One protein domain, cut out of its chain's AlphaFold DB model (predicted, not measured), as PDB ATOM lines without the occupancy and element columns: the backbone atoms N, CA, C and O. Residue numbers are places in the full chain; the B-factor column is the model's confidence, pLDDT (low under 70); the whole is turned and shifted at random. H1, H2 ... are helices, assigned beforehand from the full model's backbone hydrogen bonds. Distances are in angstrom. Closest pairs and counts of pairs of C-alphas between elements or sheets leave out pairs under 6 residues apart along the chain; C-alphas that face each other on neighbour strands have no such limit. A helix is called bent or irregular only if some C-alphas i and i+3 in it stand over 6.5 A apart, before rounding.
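Overview. This is residues 12 to 176 of the 202 residues of an uncharacterized protein of Pseudomonas moraviensis R28-S (UniProt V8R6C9). A long helical hairpin, H2 and H3, makes the spine of this model, and H7 packs beside it near its turn to complete an up-and-down bundle of three, each helix running against the one before it. H1 lies crosswise at the opposite end of the spine, H5 packs along H2, and the bent helix H6 has one arm on H5 and the other on H2. Residues 126 to 131 stick out. The printed part has 165 residues with seven named helices, H1 to H7 in order, and no named strand: all helix. It is compact, with a radius of gyration of the C-alphas of 17.3 A, yet elongated, spanning 56 by 35 by 23 A.

Along the chain. Find C-alpha 12 at (148.786, 110.715, 104.856), where H1 begins; it runs to residue 24. H2, residues 29 to 56, starts at (140.341, 123.468, 99.845) and is 40.1 A long. H3, residues 63 to 88, returns over 37.6 A. Next come H4, residues 92 to 97, and H5, residues 109 to 123, 20.4 A long and irregular: C-alphas 110 and 113 are 7.7 A apart. H6, residues 141 to 160, was assigned as one helix by its hydrogen bonds but is bent, with C-alphas 149 and 152 7.5 A apart; its arms are H6a, residues 141 to 149, and H6b, residues 152 to 160. H7, residues 162 to 174, ends at (163.103, 148.059, 134.655).

Arrangement. Begin at the hub, H2, which touches five helices. It forms a hairpin with H3 at a shallow tilt of 11 degrees, opposite ways, closest at the C-alphas of Asn 37 and Lys 88, 5.7 A. With residues 51 to 55 alone H2 touches H7, closest at the C-alphas of Ile 55 and Ile 172, 6.4 A. H3 touches H7 with residues 65 to 76 alone, closest at the C-alphas of Ala 69 and Leu 168, 6.3 A. H5 touches H2 at a shallow tilt of 24 degrees, the same way, closest at the C-alphas of Tyr 35 and Phe 109, 6.4 A. H6a touches H5, about perpendicular at 86 degrees, closest at the C-alphas of His 115 and Ser 143, 5.2 A. H2 touches H6b with residues 40 to 47 alone, closest at the C-alphas of Cys 47 and Arg 154, 6.8 A, and H4 with residues 33 to 37 alone, closest at those of Asn 33 and Ile 92, 6.0 A. H1 is close to H2 but not clearly touching, about perpendicular at 80 degrees, closest at the C-alphas of Leu 22 and Ala 29, 7.1 A. Every O i to N i+4 pair is within hydrogen-bond range in H1, H2, H3, H4, H6a, H6b and H7, and 8 of 11 are in H5.

Size, cuts and confidence. The C-alphas farthest apart are those of Ala 23 and Val 176, 56.4 A. The printed part has no cut; the links from H4 to H5 and from H5 to H6 are long. Look in the B-factor column for pLDDT under 70 at residues 12 to 31, 101 to 106, 120 to 141 and 175 to 176; the mean of the printed part is 77.1.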
ATOM      1  N   GLU A  12     150.034 111.461 105.022       64.19
ATOM      2  CA  GLU A  12     148.786 110.715 104.856       64.19
ATOM      3  C   GLU A  12     147.748 111.072 105.935       64.19
ATOM      4  O   GLU A  12     146.544 110.987 105.704       64.19
ATOM      5  N   ILE A  13     148.208 111.501 107.119       63.91
ATOM      6  CA  ILE A  13     147.350 111.983 108.212       63.91
ATOM      7  C   ILE A  13     146.886 113.421 107.943       63.91
ATOM      8  O   ILE A  13     145.749 113.756 108.263       63.91
ATOM      9  N   LEU A  14     147.737 114.267 107.347       63.81
ATOM     10  CA  LEU A  14     147.343 115.611 106.905       63.81
ATOM     11  C   LEU A  14     146.293 115.508 105.796       63.81
ATOM     12  O   LEU A  14     145.230 116.107 105.909       63.81
ATOM     13  N   ASP A  15     146.587 114.700 104.776       65.88
ATOM     14  CA  ASP A  15     145.752 114.520 103.591       65.88
ATOM     15  C   ASP A  15     144.353 113.989 103.988       65.88
ATOM     16  O   ASP A  15     143.346 114.605 103.643       65.88
ATOM     17  N   ARG A  16     144.266 112.960 104.851       61.94
ATOM     18  CA  ARG A  16     142.981 112.480 105.411       61.94
ATOM     19  C   ARG A  16     142.225 113.513 106.249       61.94
ATOM     20  O   ARG A  16     140.997 113.524 106.238       61.94
ATOM     21  N   LEU A  17     142.921 114.364 107.006       61.97
ATOM     22  CA  LEU A  17     142.266 115.421 107.789       61.97
ATOM     23  C   LEU A  17     141.709 116.535 106.888       61.97
ATOM     24  O   LEU A  17     140.706 117.143 107.252       61.97
ATOM     25  N   ILE A  18     142.297 116.756 105.706       63.53
ATOM     26  CA  ILE A  18     141.702 117.592 104.654       63.53
ATOM     27  C   ILE A  18     140.448 116.903 104.097       63.53
ATOM     28  O   ILE A  18     139.385 117.514 104.111       63.53
ATOM     29  N   GLU A  19     140.526 115.636 103.673       64.06
ATOM     30  CA  GLU A  19     139.376 114.887 103.124       64.06
ATOM     31  C   GLU A  19     138.156 114.906 104.066       64.06
ATOM     32  O   GLU A  19     137.044 115.225 103.645       64.06
ATOM     33  N   VAL A  20     138.371 114.642 105.360       60.00
ATOM     34  CA  VAL A  20     137.314 114.670 106.386       60.00
ATOM     35  C   VAL A  20     136.765 116.087 106.615       60.00
ATOM     36  O   VAL A  20     135.571 116.226 106.881       60.00
ATOM     37  N   ALA A  21     137.588 117.135 106.481       58.75
ATOM     38  CA  ALA A  21     137.138 118.526 106.571       58.75
ATOM     39  C   ALA A  21     136.213 118.904 105.406       58.75
ATOM     40  O   ALA A  21     135.121 119.423 105.637       58.75
ATOM     41  N   LEU A  22     136.638 118.598 104.173       60.75
ATOM     42  CA  LEU A  22     135.875 118.855 102.947       60.75
ATOM     43  C   LEU A  22     134.514 118.134 102.985       60.75
ATOM     44  O   LEU A  22     133.486 118.722 102.667       60.75
ATOM     45  N   ALA A  23     134.498 116.874 103.437       56.62
ATOM     46  CA  ALA A  23     133.303 116.030 103.424       56.62
ATOM     47  C   ALA A  23     132.230 116.385 104.475       56.62
ATOM     48  O   ALA A  23     131.059 116.113 104.238       56.62
ATOM     49  N   ASN A  24     132.593 116.957 105.633       55.72
ATOM     50  CA  ASN A  24     131.655 117.128 106.763       55.72
ATOM     51  C   ASN A  24     131.053 118.537 106.924       55.72
ATOM     52  O   ASN A  24     130.178 118.715 107.770       55.72
ATOM     53  N   LYS A  25     131.533 119.548 106.189       56.16
ATOM     54  CA  LYS A  25     131.096 120.954 106.358       56.16
ATOM     55  C   LYS A  25     130.892 121.715 105.032       56.16
ATOM     56  O   LYS A  25     130.882 122.940 105.046       56.16
ATOM     57  N   GLU A  26     130.780 121.008 103.902       55.31
ATOM     58  CA  GLU A  26     130.652 121.573 102.535       55.31
ATOM     59  C   GLU A  26     131.755 122.580 102.132       55.31
ATOM     60  O   GLU A  26     131.590 123.377 101.209       55.31
ATOM     61  N   ILE A  27     132.910 122.543 102.803       61.81
ATOM     62  CA  ILE A  27     134.013 123.487 102.578       61.81
ATOM     63  C   ILE A  27     134.920 123.050 101.432       61.81
ATOM     64  O   ILE A  27     135.165 121.860 101.239       61.81
ATOM     65  N   THR A  28     135.508 124.013 100.719       62.81
ATOM     66  CA  THR A  28     136.523 123.751  99.692       62.81
ATOM     67  C   THR A  28     137.948 123.827 100.253       62.81
ATOM     68  O   THR A  28     138.212 124.388 101.321       62.81
ATOM     69  N   ALA A  29     138.926 123.328  99.492       60.22
ATOM     70  CA  ALA A  29     140.341 123.468  99.845       60.22
ATOM     71  C   ALA A  29     140.810 124.941  99.881       60.22
ATOM     72  O   ALA A  29     141.771 125.264 100.583       60.22
ATOM     73  N   ASN A  30     140.128 125.838  99.160       66.94
ATOM     74  CA  ASN A  30     140.418 127.271  99.178       66.94
ATOM     75  C   ASN A  30     139.928 127.933 100.478       66.94
ATOM     76  O   ASN A  30     140.596 128.815 101.018       66.94
ATOM     77  N   ASP A  31     138.820 127.447 101.036       68.25
ATOM     78  CA  ASP A  31     138.322 127.877 102.344       68.25
ATOM     79  C   ASP A  31     139.251 127.396 103.461       68.25
ATOM     80  O   ASP A  31     139.666 128.199 104.288       68.25
ATOM     81  N   ILE A  32     139.709 126.136 103.425       75.38
ATOM     82  CA  ILE A  32     140.717 125.626 104.378       75.38
ATOM     83  C   ILE A  32     142.001 126.475 104.322       75.38
ATOM     84  O   ILE A  32     142.544 126.851 105.361       75.38
ATOM     85  N   ASN A  33     142.476 126.824 103.121       79.94
ATOM     86  CA  ASN A  33     143.624 127.716 102.935       79.94
ATOM     87  C   ASN A  33     143.381 129.117 103.540       79.94
ATOM     88  O   ASN A  33     144.292 129.691 104.136       79.94
ATOM     89  N   THR A  34     142.154 129.633 103.434       81.25
ATOM     90  CA  THR A  34     141.723 130.914 104.018       81.25
ATOM     91  C   THR A  34     141.654 130.837 105.545       81.25
ATOM     92  O   THR A  34     142.279 131.648 106.221       81.25
ATOM     93  N   TYR A  35     141.025 129.805 106.113       82.56
ATOM     94  CA  TYR A  35     140.917 129.615 107.564       82.56
ATOM     95  C   TYR A  35     142.290 129.455 108.220       82.56
ATOM     96  O   TYR A  35     142.517 129.981 109.305       82.56
ATOM     97  N   LEU A  36     143.235 128.775 107.561       85.69
ATOM     98  CA  LEU A  36     144.615 128.664 108.041       85.69
ATOM     99  C   LEU A  36     145.340 130.021 108.036       85.69
ATOM    100  O   LEU A  36     146.105 130.286 108.965       85.69
ATOM    101  N   ASN A  37     145.102 130.876 107.032       89.56
ATOM    102  CA  ASN A  37     145.631 132.245 107.002       89.56
ATOM    103  C   ASN A  37     145.059 133.072 108.160       89.56
ATOM    104  O   ASN A  37     145.827 133.636 108.940       89.56
ATOM    105  N   ASP A  38     143.732 133.098 108.295       86.62
ATOM    106  CA  ASP A  38     143.017 133.893 109.296       86.62
ATOM    107  C   ASP A  38     143.374 133.450 110.717       86.62
ATOM    108  O   ASP A  38     143.696 134.275 111.570       86.62
ATOM    109  N   LEU A  39     143.409 132.139 110.972       88.62
ATOM    110  CA  LEU A  39     143.817 131.572 112.257       88.62
ATOM    111  C   LEU A  39     145.248 131.978 112.630       88.62
ATOM    112  O   LEU A  39     145.517 132.272 113.798       88.62
ATOM    113  N   PHE A  40     146.167 132.013 111.660       92.88
ATOM    114  CA  PHE A  40     147.545 132.450 111.880       92.88
ATOM    115  C   PHE A  40     147.623 133.954 112.151       92.88
ATOM    116  O   PHE A  40     148.266 134.360 113.119       92.88
ATOM    117  N   GLU A  41     146.952 134.768 111.334       92.88
ATOM    118  CA  GLU A  41     146.908 136.228 111.452       92.88
ATOM    119  C   GLU A  41     146.298 136.678 112.783       92.88
ATOM    120  O   GLU A  41     146.895 137.499 113.483       92.88
ATOM    121  N   ILE A  42     145.163 136.093 113.177       89.06
ATOM    122  CA  ILE A  42     144.486 136.378 114.446       89.06
ATOM    123  C   ILE A  42     145.374 135.950 115.624       89.06
ATOM    124  O   ILE A  42     145.619 136.762 116.516       89.06
ATOM    125  N   SER A  43     145.950 134.739 115.595       89.81
ATOM    126  CA  SER A  43     146.852 134.254 116.658       89.81
ATOM    127  C   SER A  43     148.087 135.147 116.839       89.81
ATOM    128  O   SER A  43     148.496 135.438 117.961       89.81
ATOM    129  N   GLN A  44     148.709 135.560 115.731       92.31
ATOM    130  CA  GLN A  44     149.894 136.423 115.709       92.31
ATOM    131  C   GLN A  44     149.578 137.826 116.224       92.31
ATOM    132  O   GLN A  44     150.247 138.330 117.127       92.31
ATOM    133  N   THR A  45     148.528 138.435 115.672       90.94
ATOM    134  CA  THR A  45     148.091 139.784 116.034       90.94
ATOM    135  C   THR A  45     147.650 139.830 117.491       90.94
ATOM    136  O   THR A  45     148.009 140.770 118.193       90.94
ATOM    137  N   GLY A  46     146.980 138.788 117.994       87.88
ATOM    138  CA  GLY A  46     146.619 138.662 119.403       87.88
ATOM    139  C   GLY A  46     147.825 138.552 120.341       87.88
ATOM    140  O   GLY A  46     147.850 139.212 121.382       87.88
ATOM    141  N   CYS A  47     148.876 137.820 119.952       91.06
ATOM    142  CA  CYS A  47     150.130 137.764 120.717       91.06
ATOM    143  C   CYS A  47     150.864 139.116 120.757       91.06
ATOM    144  O   CYS A  47     151.395 139.492 121.804       91.06
ATOM    145  N   TRP A  48     150.864 139.872 119.653       94.19
ATOM    146  CA  TRP A  48     151.404 141.234 119.623       94.19
ATOM    147  C   TRP A  48     150.549 142.222 120.437       94.19
ATOM    148  O   TRP A  48     151.087 142.944 121.274       94.19
ATOM    149  N   GLN A  49     149.224 142.217 120.260       88.81
ATOM    150  CA  GLN A  49     148.290 143.072 121.005       88.81
ATOM    151  C   GLN A  49     148.411 142.850 122.513       88.81
ATOM    152  O   GLN A  49     148.455 143.816 123.265       88.81
ATOM    153  N   ARG A  50     148.561 141.597 122.958       85.94
ATOM    154  CA  ARG A  50     148.858 141.269 124.357       85.94
ATOM    155  C   ARG A  50     150.120 141.986 124.855       85.94
ATOM    156  O   ARG A  50     150.071 142.620 125.902       85.94
ATOM    157  N   LEU A  51     151.236 141.913 124.125       88.12
ATOM    158  CA  LEU A  51     152.480 142.589 124.519       88.12
ATOM    159  C   LEU A  51     152.340 144.121 124.497       88.12
ATOM    160  O   LEU A  51     152.941 144.804 125.320       88.12
ATOM    161  N   ARG A  52     151.515 144.669 123.599       88.62
ATOM    162  CA  ARG A  52     151.164 146.095 123.582       88.62
ATOM    163  C   ARG A  52     150.290 146.496 124.777       88.62
ATOM    164  O   ARG A  52     150.469 147.587 125.307       88.62
ATOM    165  N   ASN A  53     149.415 145.617 125.259       85.25
ATOM    166  CA  ASN A  53     148.673 145.834 126.502       85.25
ATOM    167  C   ASN A  53     149.609 145.759 127.726       85.25
ATOM    168  O   ASN A  53     149.554 146.646 128.569       85.25
ATOM    169  N   GLU A  54     150.584 144.832 127.748       86.06
ATOM    170  CA  GLU A  54     151.664 144.792 128.764       86.06
ATOM    171  C   GLU A  54     152.460 146.133 128.849       86.06
ATOM    172  O   GLU A  54     153.070 146.417 129.881       86.06
ATOM    173  N   ILE A  55     152.429 146.985 127.808       86.00
ATOM    174  CA  ILE A  55     152.971 148.364 127.800       86.00
ATOM    175  C   ILE A  55     151.950 149.388 128.329       86.00
ATOM    176  O   ILE A  55     152.315 150.244 129.134       86.00
ATOM    177  N   ILE A  56     150.692 149.319 127.878       83.38
ATOM    178  CA  ILE A  56     149.611 150.265 128.224       83.38
ATOM    179  C   ILE A  56     149.222 150.169 129.705       83.38
ATOM    180  O   ILE A  56     149.052 151.191 130.367       83.38
ATOM    181  N   ASP A  57     149.145 148.952 130.241       82.25
ATOM    182  CA  ASP A  57     148.756 148.685 131.630       82.25
ATOM    183  C   ASP A  57     149.904 148.964 132.631       82.25
ATOM    184  O   ASP A  57     149.721 148.924 133.855       82.25
ATOM    185  N   SER A  58     151.110 149.272 132.131       80.50
ATOM    186  CA  SER A  58     152.317 149.476 132.935       80.50
ATOM    187  C   SER A  58     152.366 150.857 133.596       80.50
ATOM    188  O   SER A  58     152.912 151.825 133.067       80.50
ATOM    189  N   LYS A  59     151.859 150.930 134.832       80.00
ATOM    190  CA  LYS A  59     151.822 152.152 135.663       80.00
ATOM    191  C   LYS A  59     153.187 152.814 135.912       80.00
ATOM    192  O   LYS A  59     153.227 153.996 136.242       80.00
ATOM    193  N   SER A  60     154.295 152.078 135.797       78.25
ATOM    194  CA  SER A  60     155.657 152.607 135.977       78.25
ATOM    195  C   SER A  60     156.278 153.146 134.682       78.25
ATOM    196  O   SER A  60     157.212 153.949 134.728       78.25
ATOM    197  N   LEU A  61     155.762 152.750 133.518       79.69
ATOM    198  CA  LEU A  61     156.315 153.126 132.225       79.69
ATOM    199  C   LEU A  61     155.700 154.446 131.739       79.69
ATOM    200  O   LEU A  61     154.599 154.480 131.202       79.69
ATOM    201  N   THR A  62     156.425 155.553 131.910       80.31
ATOM    202  CA  THR A  62     155.887 156.909 131.686       80.31
ATOM    203  C   THR A  62     156.717 157.746 130.704       80.31
ATOM    204  O   THR A  62     157.878 157.451 130.403       80.31
ATOM    205  N   GLY A  63     156.106 158.808 130.162       82.94
ATOM    206  CA  GLY A  63     156.774 159.835 129.355       82.94
ATOM    207  C   GLY A  63     157.621 159.281 128.201       82.94
ATOM    208  O   GLY A  63     157.142 158.521 127.361       82.94
ATOM    209  N   LYS A  64     158.908 159.654 128.160       87.00
ATOM    210  CA  LYS A  64     159.845 159.214 127.109       87.00
ATOM    211  C   LYS A  64     160.054 157.691 127.079       87.00
ATOM    212  O   LYS A  64     160.303 157.152 126.005       87.00
ATOM    213  N   ALA A  65     159.942 156.999 128.217       83.75
ATOM    214  CA  ALA A  65     160.066 155.539 128.271       83.75
ATOM    215  C   ALA A  65     158.837 154.850 127.658       83.75
ATOM    216  O   ALA A  65     158.994 153.922 126.865       83.75
ATOM    217  N   TYR A  66     157.638 155.368 127.944       86.50
ATOM    218  CA  TYR A  66     156.386 154.915 127.329       86.50
ATOM    219  C   TYR A  66     156.418 155.061 125.805       86.50
ATOM    220  O   TYR A  66     156.260 154.078 125.085       86.50
ATOM    221  N   VAL A  67     156.719 156.264 125.299       86.25
ATOM    222  CA  VAL A  67     156.786 156.529 123.848       86.25
ATOM    223  C   VAL A  67     157.824 155.634 123.158       86.25
ATOM    224  O   VAL A  67     157.561 155.103 122.083       86.25
ATOM    225  N   LYS A  68     158.983 155.396 123.788       90.19
ATOM    226  CA  LYS A  68     160.001 154.481 123.252       90.19
ATOM    227  C   LYS A  68     159.487 153.039 123.139       90.19
ATOM    228  O   LYS A  68     159.709 152.412 122.104       90.19
ATOM    229  N   ALA A  69     158.821 152.520 124.170       88.81
ATOM    230  CA  ALA A  69     158.280 151.163 124.157       88.81
ATOM    231  C   ALA A  69     157.136 151.015 123.142       88.81
ATOM    232  O   ALA A  69     157.123 150.041 122.395       88.81
ATOM    233  N   MET A  70     156.237 152.000 123.047       90.44
ATOM    234  CA  MET A  70     155.180 152.033 122.028       90.44
ATOM    235  C   MET A  70     155.769 151.979 120.614       90.44
ATOM    236  O   MET A  70     155.461 151.059 119.863       90.44
ATOM    237  N   ASN A  71     156.726 152.859 120.295       93.50
ATOM    238  CA  ASN A  71     157.403 152.851 118.996       93.50
ATOM    239  C   ASN A  71     158.105 151.506 118.711       93.50
ATOM    240  O   ASN A  71     158.198 151.088 117.561       93.50
ATOM    241  N   GLN A  72     158.617 150.807 119.728       95.31
ATOM    242  CA  GLN A  72     159.208 149.471 119.563       95.31
ATOM    243  C   GLN A  72     158.160 148.360 119.392       95.31
ATOM    244  O   GLN A  72     158.383 147.451 118.595       95.31
ATOM    245  N   SER A  73     157.012 148.450 120.068       94.06
ATOM    246  CA  SER A  73     155.838 147.601 119.820       94.06
ATOM    247  C   SER A  73     155.351 147.752 118.381       94.06
ATOM    248  O   SER A  73     155.085 146.755 117.714       94.06
ATOM    249  N   ASP A  74     155.278 148.980 117.878       93.62
ATOM    250  CA  ASP A  74     154.766 149.249 116.536       93.62
ATOM    251  C   ASP A  74     155.787 148.813 115.459       93.62
ATOM    252  O   ASP A  74     155.408 148.209 114.459       93.62
ATOM    253  N   ASN A  75     157.096 148.946 115.712       96.56
ATOM    254  CA  ASN A  75     158.133 148.314 114.876       96.56
ATOM    255  C   ASN A  75     158.043 146.772 114.877       96.56
ATOM    256  O   ASN A  75     158.223 146.141 113.834       96.56
ATOM    257  N   LEU A  76     157.738 146.145 116.021       96.56
ATOM    258  CA  LEU A  76     157.479 144.703 116.088       96.56
ATOM    259  C   LEU A  76     156.222 144.322 115.284       96.56
ATOM    260  O   LEU A  76     156.219 143.275 114.638       96.56
ATOM    261  N   TYR A  77     155.191 145.172 115.239       97.12
ATOM    262  CA  TYR A  77     154.004 144.927 114.414       97.12
ATOM    263  C   TYR A  77     154.330 144.837 112.917       97.12
ATOM    264  O   TYR A  77     153.794 143.972 112.226       97.12
ATOM    265  N   GLU A  78     155.258 145.654 112.407       97.69
ATOM    266  CA  GLU A  78     155.733 145.542 111.018       97.69
ATOM    267  C   GLU A  78     156.417 144.192 110.741       97.69
ATOM    268  O   GLU A  78     156.177 143.564 109.704       97.69
ATOM    269  N   LEU A  79     157.213 143.689 111.692       97.19
ATOM    270  CA  LEU A  79     157.840 142.365 111.598       97.19
ATOM    271  C   LEU A  79     156.806 141.226 111.665       97.19
ATOM    272  O   LEU A  79     156.952 140.226 110.956       97.19
ATOM    273  N   VAL A  80     155.752 141.387 112.470       96.69
ATOM    274  CA  VAL A  80     154.635 140.437 112.598       96.69
ATOM    275  C   VAL A  80     153.790 140.404 111.325       96.69
ATOM    276  O   VAL A  80     153.580 139.322 110.782       96.69
ATOM    277  N   LYS A  81     153.394 141.559 110.771       96.81
ATOM    278  CA  LYS A  81     152.712 141.649 109.464       96.81
ATOM    279  C   LYS A  81     153.528 140.982 108.359       96.81
ATOM    280  O   LYS A  81     153.009 140.144 107.626       96.81
ATOM    281  N   LYS A  82     154.833 141.267 108.286       97.25
ATOM    282  CA  LYS A  82     155.728 140.610 107.324       97.25
ATOM    283  C   LYS A  82     155.773 139.090 107.520       97.25
ATOM    284  O   LYS A  82     155.876 138.356 106.544       97.25
ATOM    285  N   ASP A  83     155.701 138.588 108.749       96.88
ATOM    286  CA  ASP A  83     155.667 137.149 109.033       96.88
ATOM    287  C   ASP A  83     154.315 136.484 108.710       96.88
ATOM    288  O   ASP A  83     154.299 135.322 108.308       96.88
ATOM    289  N   ILE A  84     153.208 137.220 108.830       96.25
ATOM    290  CA  ILE A  84     151.869 136.805 108.388       96.25
ATOM    291  C   ILE A  84     151.827 136.673 106.861       96.25
ATOM    292  O   ILE A  84     151.437 135.622 106.356       96.25
ATOM    293  N   GLU A  85     152.330 137.657 106.113       96.62
ATOM    294  CA  GLU A  85     152.403 137.556 104.648       96.62
ATOM    295  C   GLU A  85     153.328 136.413 104.193       96.62
ATOM    296  O   GLU A  85     152.947 135.603 103.350       96.62
ATOM    297  N   ASN A  86     154.492 136.238 104.832       95.94
ATOM    298  CA  ASN A  86     155.369 135.079 104.588       95.94
ATOM    299  C   ASN A  86     154.730 133.722 104.954       95.94
ATOM    300  O   ASN A  86     155.242 132.681 104.537       95.94
ATOM    301  N   PHE A  87     153.661 133.698 105.754       94.94
ATOM    302  CA  PHE A  87     152.874 132.494 106.019       94.94
ATOM    303  C   PHE A  87     151.777 132.290 104.971       94.94
ATOM    304  O   PHE A  87     151.614 131.174 104.480       94.94
ATOM    305  N   LYS A  88     151.078 133.356 104.558       92.81
ATOM    306  CA  LYS A  88     150.045 133.311 103.505       92.81
ATOM    307  C   LYS A  88     150.570 132.747 102.179       92.81
ATOM    308  O   LYS A  88     149.833 132.021 101.517       92.81
ATOM    309  N   GLN A  89     151.842 132.985 101.847       93.56
ATOM    310  CA  GLN A  89     152.503 132.442 100.646       93.56
ATOM    311  C   GLN A  89     152.956 130.964 100.755       93.56
ATOM    312  O   GLN A  89     153.570 130.447  99.827       93.56
ATOM    313  N   GLN A  90     152.710 130.268 101.874       90.38
ATOM    314  CA  GLN A  90     153.106 128.859 102.041       90.38
ATOM    315  C   GLN A  90     152.063 127.890 101.471       90.38
ATOM    316  O   GLN A  90     150.867 128.177 101.452       90.38
ATOM    317  N   GLU A  91     152.501 126.693 101.077       87.56
ATOM    318  CA  GLU A  91     151.578 125.616 100.712       87.56
ATOM    319  C   GLU A  91     150.723 125.155 101.903       87.56
ATOM    320  O   GLU A  91     151.158 125.167 103.060       87.56
ATOM    321  N   ILE A  92     149.515 124.672 101.605       81.38
ATOM    322  CA  ILE A  92     148.519 124.244 102.598       81.38
ATOM    323  C   ILE A  92     149.063 123.202 103.593       81.38
ATOM    324  O   ILE A  92     148.803 123.296 104.792       81.38
ATOM    325  N   THR A  93     149.910 122.270 103.139       78.69
ATOM    326  CA  THR A  93     150.522 121.237 103.995       78.69
ATOM    327  C   THR A  93     151.507 121.830 105.012       78.69
ATOM    328  O   THR A  93     151.549 121.399 106.168       78.69
ATOM    329  N   ALA A  94     152.260 122.865 104.622       81.50
ATOM    330  CA  ALA A  94     153.141 123.609 105.516       81.50
ATOM    331  C   ALA A  94     152.324 124.439 106.517       81.50
ATOM    332  O   ALA A  94     152.602 124.377 107.719       81.50
ATOM    333  N   LYS A  95     151.265 125.120 106.053       85.56
ATOM    334  CA  LYS A  95     150.339 125.885 106.904       85.56
ATOM    335  C   LYS A  95     149.690 125.023 107.984       85.56
ATOM    336  O   LYS A  95     149.793 125.354 109.163       85.56
ATOM    337  N   MET A  96     149.099 123.883 107.617       80.69
ATOM    338  CA  MET A  96     148.504 122.942 108.576       80.69
ATOM    339  C   MET A  96     149.522 122.469 109.622       80.69
ATOM    340  O   MET A  96     149.205 122.398 110.809       80.69
ATOM    341  N   SER A  97     150.772 122.214 109.214       78.44
ATOM    342  CA  SER A  97     151.835 121.761 110.125       78.44
ATOM    343  C   SER A  97     152.218 122.773 111.222       78.44
ATOM    344  O   SER A  97     152.869 122.391 112.199       78.44
ATOM    345  N   ALA A  98     151.795 124.038 111.105       81.12
ATOM    346  CA  ALA A  98     151.982 125.067 112.128       81.12
ATOM    347  C   ALA A  98     150.975 124.978 113.294       81.12
ATOM    348  O   ALA A  98     151.178 125.643 114.310       81.12
ATOM    349  N   PHE A  99     149.924 124.157 113.184       83.06
ATOM    350  CA  PHE A  99     148.833 124.059 114.157       83.06
ATOM    351  C   PHE A  99     148.721 122.670 114.804       83.06
ATOM    352  O   PHE A  99     149.295 121.674 114.351       83.06
ATOM    353  N   ARG A 100     147.934 122.568 115.881       74.94
ATOM    354  CA  ARG A 100     147.496 121.273 116.425       74.94
ATOM    355  C   ARG A 100     146.228 120.818 115.686       74.94
ATOM    356  O   ARG A 100     145.128 120.932 116.204       74.94
ATOM    357  N   ILE A 101     146.414 120.281 114.479       67.12
ATOM    358  CA  ILE A 101     145.342 119.932 113.518       67.12
ATOM    359  C   ILE A 101     144.261 119.007 114.111       67.12
ATOM    360  O   ILE A 101     143.106 119.086 113.718       67.12
ATOM    361  N   ALA A 102     144.606 118.191 115.110       63.28
ATOM    362  CA  ALA A 102     143.652 117.374 115.864       63.28
ATOM    363  C   ALA A 102     142.508 118.167 116.536       63.28
ATOM    364  O   ALA A 102     141.563 117.536 116.977       63.28
ATOM    365  N   ASN A 103     142.606 119.502 116.626       61.47
ATOM    366  CA  ASN A 103     141.564 120.403 117.129       61.47
ATOM    367  C   ASN A 103     141.055 121.389 116.048       61.47
ATOM    368  O   ASN A 103     140.491 122.428 116.371       61.47
ATOM    369  N   PHE A 104     141.324 121.140 114.757       66.62
ATOM    370  CA  PHE A 104     141.004 122.076 113.662       66.62
ATOM    371  C   PHE A 104     139.536 122.011 113.211       66.62
ATOM    372  O   PHE A 104     139.009 123.001 112.712       66.62
ATOM    373  N   LEU A 105     138.868 120.868 113.397       66.25
ATOM    374  CA  LEU A 105     137.447 120.694 113.062       66.25
ATOM    375  C   LEU A 105     136.511 121.126 114.198       66.25
ATOM    376  O   LEU A 105     135.388 121.559 113.925       66.25
ATOM    377  N   ASP A 106     136.997 121.041 115.437       68.62
ATOM    378  CA  ASP A 106     136.238 121.252 116.677       68.62
ATOM    379  C   ASP A 106     136.036 122.739 117.015       68.62
ATOM    380  O   ASP A 106     135.285 123.082 117.923       68.62
ATOM    381  N   VAL A 107     136.718 123.631 116.291       72.06
ATOM    382  CA  VAL A 107     136.686 125.080 116.508       72.06
ATOM    383  C   VAL A 107     136.066 125.763 115.294       72.06
ATOM    384  O   VAL A 107     136.532 125.604 114.165       72.06
ATOM    385  N   ASP A 108     135.023 126.552 115.528       73.06
ATOM    386  CA  ASP A 108     134.351 127.339 114.497       73.06
ATOM    387  C   ASP A 108     135.249 128.485 113.988       73.06
ATOM    388  O   ASP A 108     135.672 129.365 114.744       73.06
ATOM    389  N   PHE A 109     135.526 128.484 112.680       73.25
ATOM    390  CA  PHE A 109     136.360 129.491 112.022       73.25
ATOM    391  C   PHE A 109     135.740 130.893 112.061       73.25
ATOM    392  O   PHE A 109     136.465 131.883 112.188       73.25
ATOM    393  N   THR A 110     134.407 131.001 112.044       72.88
ATOM    394  CA  THR A 110     133.704 132.292 112.120       72.88
ATOM    395  C   THR A 110     133.935 132.985 113.467       72.88
ATOM    396  O   THR A 110     133.964 134.215 113.555       72.88
ATOM    397  N   LYS A 111     134.181 132.194 114.520       75.69
ATOM    398  CA  LYS A 111     134.391 132.650 115.897       75.69
ATOM    399  C   LYS A 111     135.858 132.900 116.249       75.69
ATOM    400  O   LYS A 111     136.121 133.370 117.354       75.69
ATOM    401  N   TYR A 112     136.826 132.650 115.357       80.44
ATOM    402  CA  TYR A 112     138.262 132.751 115.672       80.44
ATOM    403  C   TYR A 112     138.670 134.070 116.361       80.44
ATOM    404  O   TYR A 112     139.458 134.042 117.303       80.44
ATOM    405  N   LYS A 113     138.101 135.216 115.954       78.12
ATOM    406  CA  LYS A 113     138.342 136.514 116.619       78.12
ATOM    407  C   LYS A 113     137.755 136.560 118.037       78.12
ATOM    408  O   LYS A 113     138.421 137.016 118.957       78.12
ATOM    409  N   GLN A 114     136.542 136.038 118.229       78.50
ATOM    410  CA  GLN A 114     135.873 135.978 119.536       78.50
ATOM    411  C   GLN A 114     136.621 135.063 120.517       78.50
ATOM    412  O   GLN A 114     136.730 135.384 121.698       78.50
ATOM    413  N   HIS A 115     137.157 133.937 120.033       80.81
ATOM    414  CA  HIS A 115     138.008 133.061 120.835       80.81
ATOM    415  C   HIS A 115     139.325 133.747 121.210       80.81
ATOM    416  O   HIS A 115     139.715 133.676 122.371       80.81
ATOM    417  N   GLU A 116     139.987 134.453 120.286       80.56
ATOM    418  CA  GLU A 116     141.218 135.190 120.601       80.56
ATOM    419  C   GLU A 116     140.996 136.276 121.668       80.56
ATOM    420  O   GLU A 116     141.793 136.346 122.602       80.56
ATOM    421  N   GLU A 117     139.914 137.066 121.605       75.19
ATOM    422  CA  GLU A 117     139.607 138.046 122.665       75.19
ATOM    423  C   GLU A 117     139.395 137.367 124.031       75.19
ATOM    424  O   GLU A 117     140.122 137.671 124.980       75.19
ATOM    425  N   LYS A 118     138.518 136.353 124.110       75.25
ATOM    426  CA  LYS A 118     138.305 135.546 125.334       75.25
ATOM    427  C   LYS A 118     139.597 134.935 125.892       75.25
ATOM    428  O   LYS A 118     139.726 134.696 127.089       75.25
ATOM    429  N   ILE A 119     140.562 134.621 125.028       71.50
ATOM    430  CA  ILE A 119     141.826 133.983 125.414       71.50
ATOM    431  C   ILE A 119     142.870 135.017 125.850       71.50
ATOM    432  O   ILE A 119     143.664 134.712 126.743       71.50
ATOM    433  N   LYS A 120     142.852 136.247 125.318       65.81
ATOM    434  CA  LYS A 120     143.646 137.365 125.864       65.81
ATOM    435  C   LYS A 120     143.254 137.657 127.310       65.81
ATOM    436  O   LYS A 120     144.145 137.783 128.145       65.81
ATOM    437  N   GLU A 121     141.955 137.682 127.606       60.66
ATOM    438  CA  GLU A 121     141.405 137.929 128.949       60.66
ATOM    439  C   GLU A 121     141.895 136.913 130.002       60.66
ATOM    440  O   GLU A 121     142.084 137.276 131.159       60.66
ATOM    441  N   VAL A 122     142.148 135.652 129.616       58.81
ATOM    442  CA  VAL A 122     142.482 134.555 130.558       58.81
ATOM    443  C   VAL A 122     143.967 134.139 130.525       58.81
ATOM    444  O   VAL A 122     144.508 133.608 131.509       58.81
ATOM    445  N   LEU A 123     144.671 134.388 129.413       56.88
ATOM    446  CA  LEU A 123     146.133 134.263 129.337       56.88
ATOM    447  C   LEU A 123     146.859 135.537 129.802       56.88
ATOM    448  O   LEU A 123     148.054 135.457 130.109       56.88
ATOM    449  N   GLY A 124     146.176 136.682 129.847       44.72
ATOM    450  CA  GLY A 124     146.621 137.901 130.517       44.72
ATOM    451  C   GLY A 124     146.640 137.729 132.039       44.72
ATOM    452  O   GLY A 124     145.698 137.204 132.619       44.72
ATOM    453  N   ASP A 125     147.748 138.150 132.650       40.22
ATOM    454  CA  ASP A 125     148.081 138.094 134.082       40.22
ATOM    455  C   ASP A 125     147.925 136.748 134.850       40.22
ATOM    456  O   ASP A 125     147.149 135.837 134.561       40.22
ATOM    457  N   LYS A 126     148.752 136.615 135.883       47.97
ATOM    458  CA  LYS A 126     148.786 135.565 136.908       47.97
ATOM    459  C   LYS A 126     149.314 136.087 138.255       47.97
ATOM    460  O   LYS A 126     149.253 135.339 139.226       47.97
ATOM    461  N   THR A 127     150.027 137.219 138.266       35.91
ATOM    462  CA  THR A 127     151.239 137.497 139.079       35.91
ATOM    463  C   THR A 127     152.410 136.496 138.926       35.91
ATOM    464  O   THR A 127     153.448 136.652 139.558       35.91
ATOM    465  N   THR A 128     152.288 135.468 138.072       44.88
ATOM    466  CA  THR A 128     153.288 134.397 137.831       44.88
ATOM    467  C   THR A 128     153.193 133.839 136.384       44.88
ATOM    468  O   THR A 128     153.475 134.565 135.444       44.88
ATOM    469  N   ASN A 129     152.718 132.621 136.071       41.06
ATOM    470  CA  ASN A 129     153.552 131.412 135.917       41.06
ATOM    471  C   ASN A 129     153.310 130.731 134.545       41.06
ATOM    472  O   ASN A 129     152.309 131.005 133.883       41.06
ATOM    473  N   ARG A 130     154.137 129.739 134.175       36.12
ATOM    474  CA  ARG A 130     153.933 128.835 133.018       36.12
ATOM    475  C   ARG A 130     152.656 127.964 133.152       36.12
ATOM    476  O   ARG A 130     151.960 127.989 134.170       36.12
ATOM    477  N   GLY A 131     152.347 127.195 132.100       41.75
ATOM    478  CA  GLY A 131     151.496 125.991 132.159       41.75
ATOM    479  C   GLY A 131     149.969 126.160 132.231       41.75
ATOM    480  O   GLY A 131     149.284 125.163 132.427       41.75
ATOM    481  N   ARG A 132     149.407 127.372 132.081       48.41
ATOM    482  CA  ARG A 132     147.970 127.618 132.358       48.41
ATOM    483  C   ARG A 132     146.976 126.976 131.378       48.41
ATOM    484  O   ARG A 132     145.804 126.931 131.703       48.41
ATOM    485  N   GLU A 133     147.415 126.449 130.235       44.34
ATOM    486  CA  GLU A 133     146.545 125.804 129.226       44.34
ATOM    487  C   GLU A 133     145.687 124.651 129.783       44.34
ATOM    488  O   GLU A 133     144.602 124.388 129.278       44.34
ATOM    489  N   PHE A 134     146.167 123.976 130.833       40.44
ATOM    490  CA  PHE A 134     145.456 122.895 131.528       40.44
ATOM    491  C   PHE A 134     144.574 123.383 132.690       40.44
ATOM    492  O   PHE A 134     143.922 122.578 133.342       40.44
ATOM    493  N   ILE A 135     144.579 124.690 132.965       41.12
ATOM    494  CA  ILE A 135     143.888 125.360 134.079       41.12
ATOM    495  C   ILE A 135     142.965 126.470 133.533       41.12
ATOM    496  O   ILE A 135     142.727 127.487 134.182       41.12
ATOM    497  N   LEU A 136     142.516 126.304 132.286       45.91
ATOM    498  CA  LEU A 136     141.554 127.173 131.622       45.91
ATOM    499  C   LEU A 136     140.139 126.718 131.982       45.91
ATOM    500  O   LEU A 136     139.543 125.916 131.263       45.91
ATOM    501  N   ASP A 137     139.609 127.267 133.071       43.84
ATOM    502  CA  ASP A 137     138.188 127.171 133.433       43.84
ATOM    503  C   ASP A 137     137.357 128.155 132.579       43.84
ATOM    504  O   ASP A 137     136.669 129.049 133.068       43.84
ATOM    505  N   ILE A 138     137.522 128.065 131.252       48.84
ATOM    506  CA  ILE A 138     136.765 128.871 130.292       48.84
ATOM    507  C   ILE A 138     135.424 128.174 130.076       48.84
ATOM    508  O   ILE A 138     135.370 127.132 129.424       48.84
ATOM    509  N   ALA A 139     134.340 128.791 130.545       46.38
ATOM    510  CA  ALA A 139     132.969 128.274 130.473       46.38
ATOM    511  C   ALA A 139     132.351 128.210 129.047       46.38
ATOM    512  O   ALA A 139     131.136 128.272 128.888       46.38
ATOM    513  N   THR A 140     133.171 128.096 127.995       56.25
ATOM    514  CA  THR A 140     132.755 127.759 126.621       56.25
ATOM    515  C   THR A 140     133.830 126.879 125.978       56.25
ATOM    516  O   THR A 140     134.924 127.381 125.694       56.25
ATOM    517  N   GLU A 141     133.524 125.598 125.747       62.53
ATOM    518  CA  GLU A 141     134.516 124.557 125.420       62.53
ATOM    519  C   GLU A 141     135.370 124.888 124.181       62.53
ATOM    520  O   GLU A 141     136.595 124.824 124.258       62.53
ATOM    521  N   GLU A 142     134.766 125.403 123.103       70.06
ATOM    522  CA  GLU A 142     135.458 125.798 121.858       70.06
ATOM    523  C   GLU A 142     136.694 126.703 122.072       70.06
ATOM    524  O   GLU A 142     137.678 126.617 121.336       70.06
ATOM    525  N   SER A 143     136.684 127.576 123.090       72.81
ATOM    526  CA  SER A 143     137.813 128.491 123.346       72.81
ATOM    527  C   SER A 143     139.034 127.767 123.933       72.81
ATOM    528  O   SER A 143     140.175 128.180 123.717       72.81
ATOM    529  N   LYS A 144     138.824 126.658 124.647       74.69
ATOM    530  CA  LYS A 144     139.903 125.790 125.136       74.69
ATOM    531  C   LYS A 144     140.565 125.066 123.965       74.69
ATOM    532  O   LYS A 144     141.794 125.022 123.890       74.69
ATOM    533  N   ASP A 145     139.776 124.598 123.004       77.06
ATOM    534  CA  ASP A 145     140.297 123.967 121.794       77.06
ATOM    535  C   ASP A 145     140.970 124.958 120.844       77.06
ATOM    536  O   ASP A 145     142.049 124.649 120.341       77.06
ATOM    537  N   TYR A 146     140.478 126.197 120.721       81.56
ATOM    538  CA  TYR A 146     141.214 127.274 120.044       81.56
ATOM    539  C   TYR A 146     142.587 127.519 120.699       81.56
ATOM    540  O   TYR A 146     143.601 127.657 120.005       81.56
ATOM    541  N   ALA A 147     142.675 127.533 122.035       79.88
ATOM    542  CA  ALA A 147     143.953 127.681 122.737       79.88
ATOM    543  C   ALA A 147     144.918 126.512 122.441       79.88
ATOM    544  O   ALA A 147     146.102 126.740 122.171       79.88
ATOM    545  N   LEU A 148     144.422 125.269 122.417       80.50
ATOM    546  CA  LEU A 148     145.214 124.075 122.085       80.50
ATOM    547  C   LEU A 148     145.634 124.026 120.605       80.50
ATOM    548  O   LEU A 148     146.769 123.632 120.311       80.50
ATOM    549  N   LEU A 149     144.752 124.452 119.696       83.19
ATOM    550  CA  LEU A 149     144.960 124.571 118.251       83.19
ATOM    551  C   LEU A 149     146.077 125.574 117.926       83.19
ATOM    552  O   LEU A 149     147.004 125.256 117.173       83.19
ATOM    553  N   THR A 150     146.010 126.757 118.546       87.12
ATOM    554  CA  THR A 150     146.910 127.901 118.301       87.12
ATOM    555  C   THR A 150     148.216 127.862 119.096       87.12
ATOM    556  O   THR A 150     149.179 128.530 118.708       87.12
ATOM    557  N   LYS A 151     148.316 127.041 120.156       84.69
ATOM    558  CA  LYS A 151     149.525 126.859 120.989       84.69
ATOM    559  C   LYS A 151     150.853 126.862 120.203       84.69
ATOM    560  O   LYS A 151     151.769 127.572 120.629       84.69
ATOM    561  N   PRO A 152     151.025 126.113 119.090       85.62
ATOM    562  CA  PRO A 152     152.324 126.047 118.425       85.62
ATOM    563  C   PRO A 152     152.679 127.360 117.708       85.62
ATOM    564  O   PRO A 152     153.857 127.717 117.672       85.62
ATOM    565  N   VAL A 153     151.687 128.118 117.222       89.19
ATOM    566  CA  VAL A 153     151.879 129.463 116.649       89.19
ATOM    567  C   VAL A 153     152.274 130.464 117.735       89.19
ATOM    568  O   VAL A 153     153.248 131.192 117.553       89.19
ATOM    569  N   ARG A 154     151.619 130.439 118.905       89.56
ATOM    570  CA  ARG A 154     151.985 131.303 120.048       89.56
ATOM    571  C   ARG A 154     153.405 131.027 120.551       89.56
ATOM    572  O   ARG A 154     154.183 131.950 120.777       89.56
ATOM    573  N   HIS A 155     153.790 129.753 120.655       87.69
ATOM    574  CA  HIS A 155     155.167 129.384 120.995       87.69
ATOM    575  C   HIS A 155     156.168 129.811 119.907       87.69
ATOM    576  O   HIS A 155     157.254 130.298 120.218       87.69
ATOM    577  N   ARG A 156     155.801 129.677 118.626       91.12
ATOM    578  CA  ARG A 156     156.605 130.140 117.486       91.12
ATOM    579  C   ARG A 156     156.802 131.663 117.502       91.12
ATOM    580  O   ARG A 156     157.897 132.088 117.158       91.12
ATOM    581  N   PHE A 157     155.807 132.455 117.909       93.25
ATOM    582  CA  PHE A 157     155.917 133.913 118.089       93.25
ATOM    583  C   PHE A 157     156.971 134.269 119.151       93.25
ATOM    584  O   PHE A 157     157.963 134.920 118.824       93.25
ATOM    585  N   GLU A 158     156.823 133.740 120.373       91.00
ATOM    586  CA  GLU A 158     157.757 133.948 121.499       91.00
ATOM    587  C   GLU A 158     159.201 133.503 121.179       91.00
ATOM    588  O   GLU A 158     160.159 134.050 121.720       91.00
ATOM    589  N   VAL A 159     159.383 132.519 120.289       91.44
ATOM    590  CA  VAL A 159     160.708 132.076 119.818       91.44
ATOM    591  C   VAL A 159     161.236 132.923 118.653       91.44
ATOM    592  O   VAL A 159     162.438 133.168 118.593       91.44
ATOM    593  N   LYS A 160     160.381 133.349 117.711       94.38
ATOM    594  CA  LYS A 160     160.806 134.070 116.497       94.38
ATOM    595  C   LYS A 160     161.192 135.520 116.780       94.38
ATOM    596  O   LYS A 160     162.188 135.975 116.231       94.38
ATOM    597  N   PHE A 161     160.429 136.215 117.619       95.44
ATOM    598  CA  PHE A 161     160.640 137.631 117.944       95.44
ATOM    599  C   PHE A 161     161.230 137.810 119.349       95.44
ATOM    600  O   PHE A 161     160.950 138.786 120.044       95.44
ATOM    601  N   LYS A 162     162.000 136.817 119.817       93.19
ATOM    602  CA  LYS A 162     162.468 136.753 121.205       93.19
ATOM    603  C   LYS A 162     163.257 138.000 121.616       93.19
ATOM    604  O   LYS A 162     163.054 138.507 122.712       93.19
ATOM    605  N   SER A 163     164.124 138.495 120.740       93.88
ATOM    606  CA  SER A 163     164.932 139.705 120.934       93.88
ATOM    607  C   SER A 163     164.078 140.942 121.228       93.88
ATOM    608  O   SER A 163     164.352 141.697 122.159       93.88
ATOM    609  N   GLU A 164     163.024 141.131 120.445       95.38
ATOM    610  CA  GLU A 164     162.096 142.251 120.495       95.38
ATOM    611  C   GLU A 164     161.188 142.149 121.727       95.38
ATOM    612  O   GLU A 164     161.030 143.118 122.472       95.38
ATOM    613  N   ILE A 165     160.658 140.950 121.986       93.75
ATOM    614  CA  ILE A 165     159.792 140.640 123.130       93.75
ATOM    615  C   ILE A 165     160.555 140.792 124.455       93.75
ATOM    616  O   ILE A 165     160.068 141.464 125.365       93.75
ATOM    617  N   ASP A 166     161.761 140.223 124.568       92.50
ATOM    618  CA  ASP A 166     162.615 140.371 125.754       92.50
ATOM    619  C   ASP A 166     162.990 141.848 125.970       92.50
ATOM    620  O   ASP A 166     162.958 142.334 127.098       92.50
ATOM    621  N   SER A 167     163.317 142.589 124.904       92.94
ATOM    622  CA  SER A 167     163.661 144.019 124.971       92.94
ATOM    623  C   SER A 167     162.500 144.885 125.480       92.94
ATOM    624  O   SER A 167     162.702 145.771 126.318       92.94
ATOM    625  N   LEU A 168     161.271 144.607 125.031       91.81
ATOM    626  CA  LEU A 168     160.060 145.283 125.504       91.81
ATOM    627  C   LEU A 168     159.741 144.921 126.961       91.81
ATOM    628  O   LEU A 168     159.611 145.821 127.794       91.81
ATOM    629  N   ARG A 169     159.710 143.627 127.307       90.19
ATOM    630  CA  ARG A 169     159.453 143.163 128.685       90.19
ATOM    631  C   ARG A 169     160.504 143.663 129.679       90.19
ATOM    632  O   ARG A 169     160.150 144.053 130.790       90.19
ATOM    633  N   ASN A 170     161.770 143.762 129.271       89.44
ATOM    634  CA  ASN A 170     162.823 144.375 130.084       89.44
ATOM    635  C   ASN A 170     162.594 145.875 130.325       89.44
ATOM    636  O   ASN A 170     162.924 146.360 131.401       89.44
ATOM    637  N   GLN A 171     162.032 146.628 129.376       86.31
ATOM    638  CA  GLN A 171     161.733 148.053 129.590       86.31
ATOM    639  C   GLN A 171     160.491 148.266 130.457       86.31
ATOM    640  O   GLN A 171     160.501 149.156 131.305       86.31
ATOM    641  N   ILE A 172     159.475 147.409 130.314       84.88
ATOM    642  CA  ILE A 172     158.328 147.352 131.228       84.88
ATOM    643  C   ILE A 172     158.832 147.113 132.663       84.88
ATOM    644  O   ILE A 172     158.604 147.954 133.530       84.88
ATOM    645  N   ALA A 173     159.605 146.048 132.899       82.56
ATOM    646  CA  ALA A 173     160.085 145.682 134.234       82.56
ATOM    647  C   ALA A 173     161.062 146.702 134.856       82.56
ATOM    648  O   ALA A 173     160.907 147.083 136.016       82.56
ATOM    649  N   ASN A 174     162.060 147.181 134.104       71.31
ATOM    650  CA  ASN A 174     163.103 148.059 134.655       71.31
ATOM    651  C   ASN A 174     162.669 149.529 134.813       71.31
ATOM    652  O   ASN A 174     163.404 150.311 135.412       71.31
ATOM    653  N   SER A 175     161.473 149.913 134.349       62.16
ATOM    654  CA  SER A 175     160.917 151.264 134.562       62.16
ATOM    655  C   SER A 175     160.727 151.638 136.046       62.16
ATOM    656  O   SER A 175     160.654 152.815 136.382       62.16
ATOM    657  N   VAL A 176     160.725 150.647 136.945       54.22
ATOM    658  CA  VAL A 176     160.654 150.816 138.409       54.22
ATOM    659  C   VAL A 176     161.988 151.300 139.022       54.22
ATOM    660  O   VAL A 176     162.008 151.838 140.127       54.22
TER     661      VAL A 176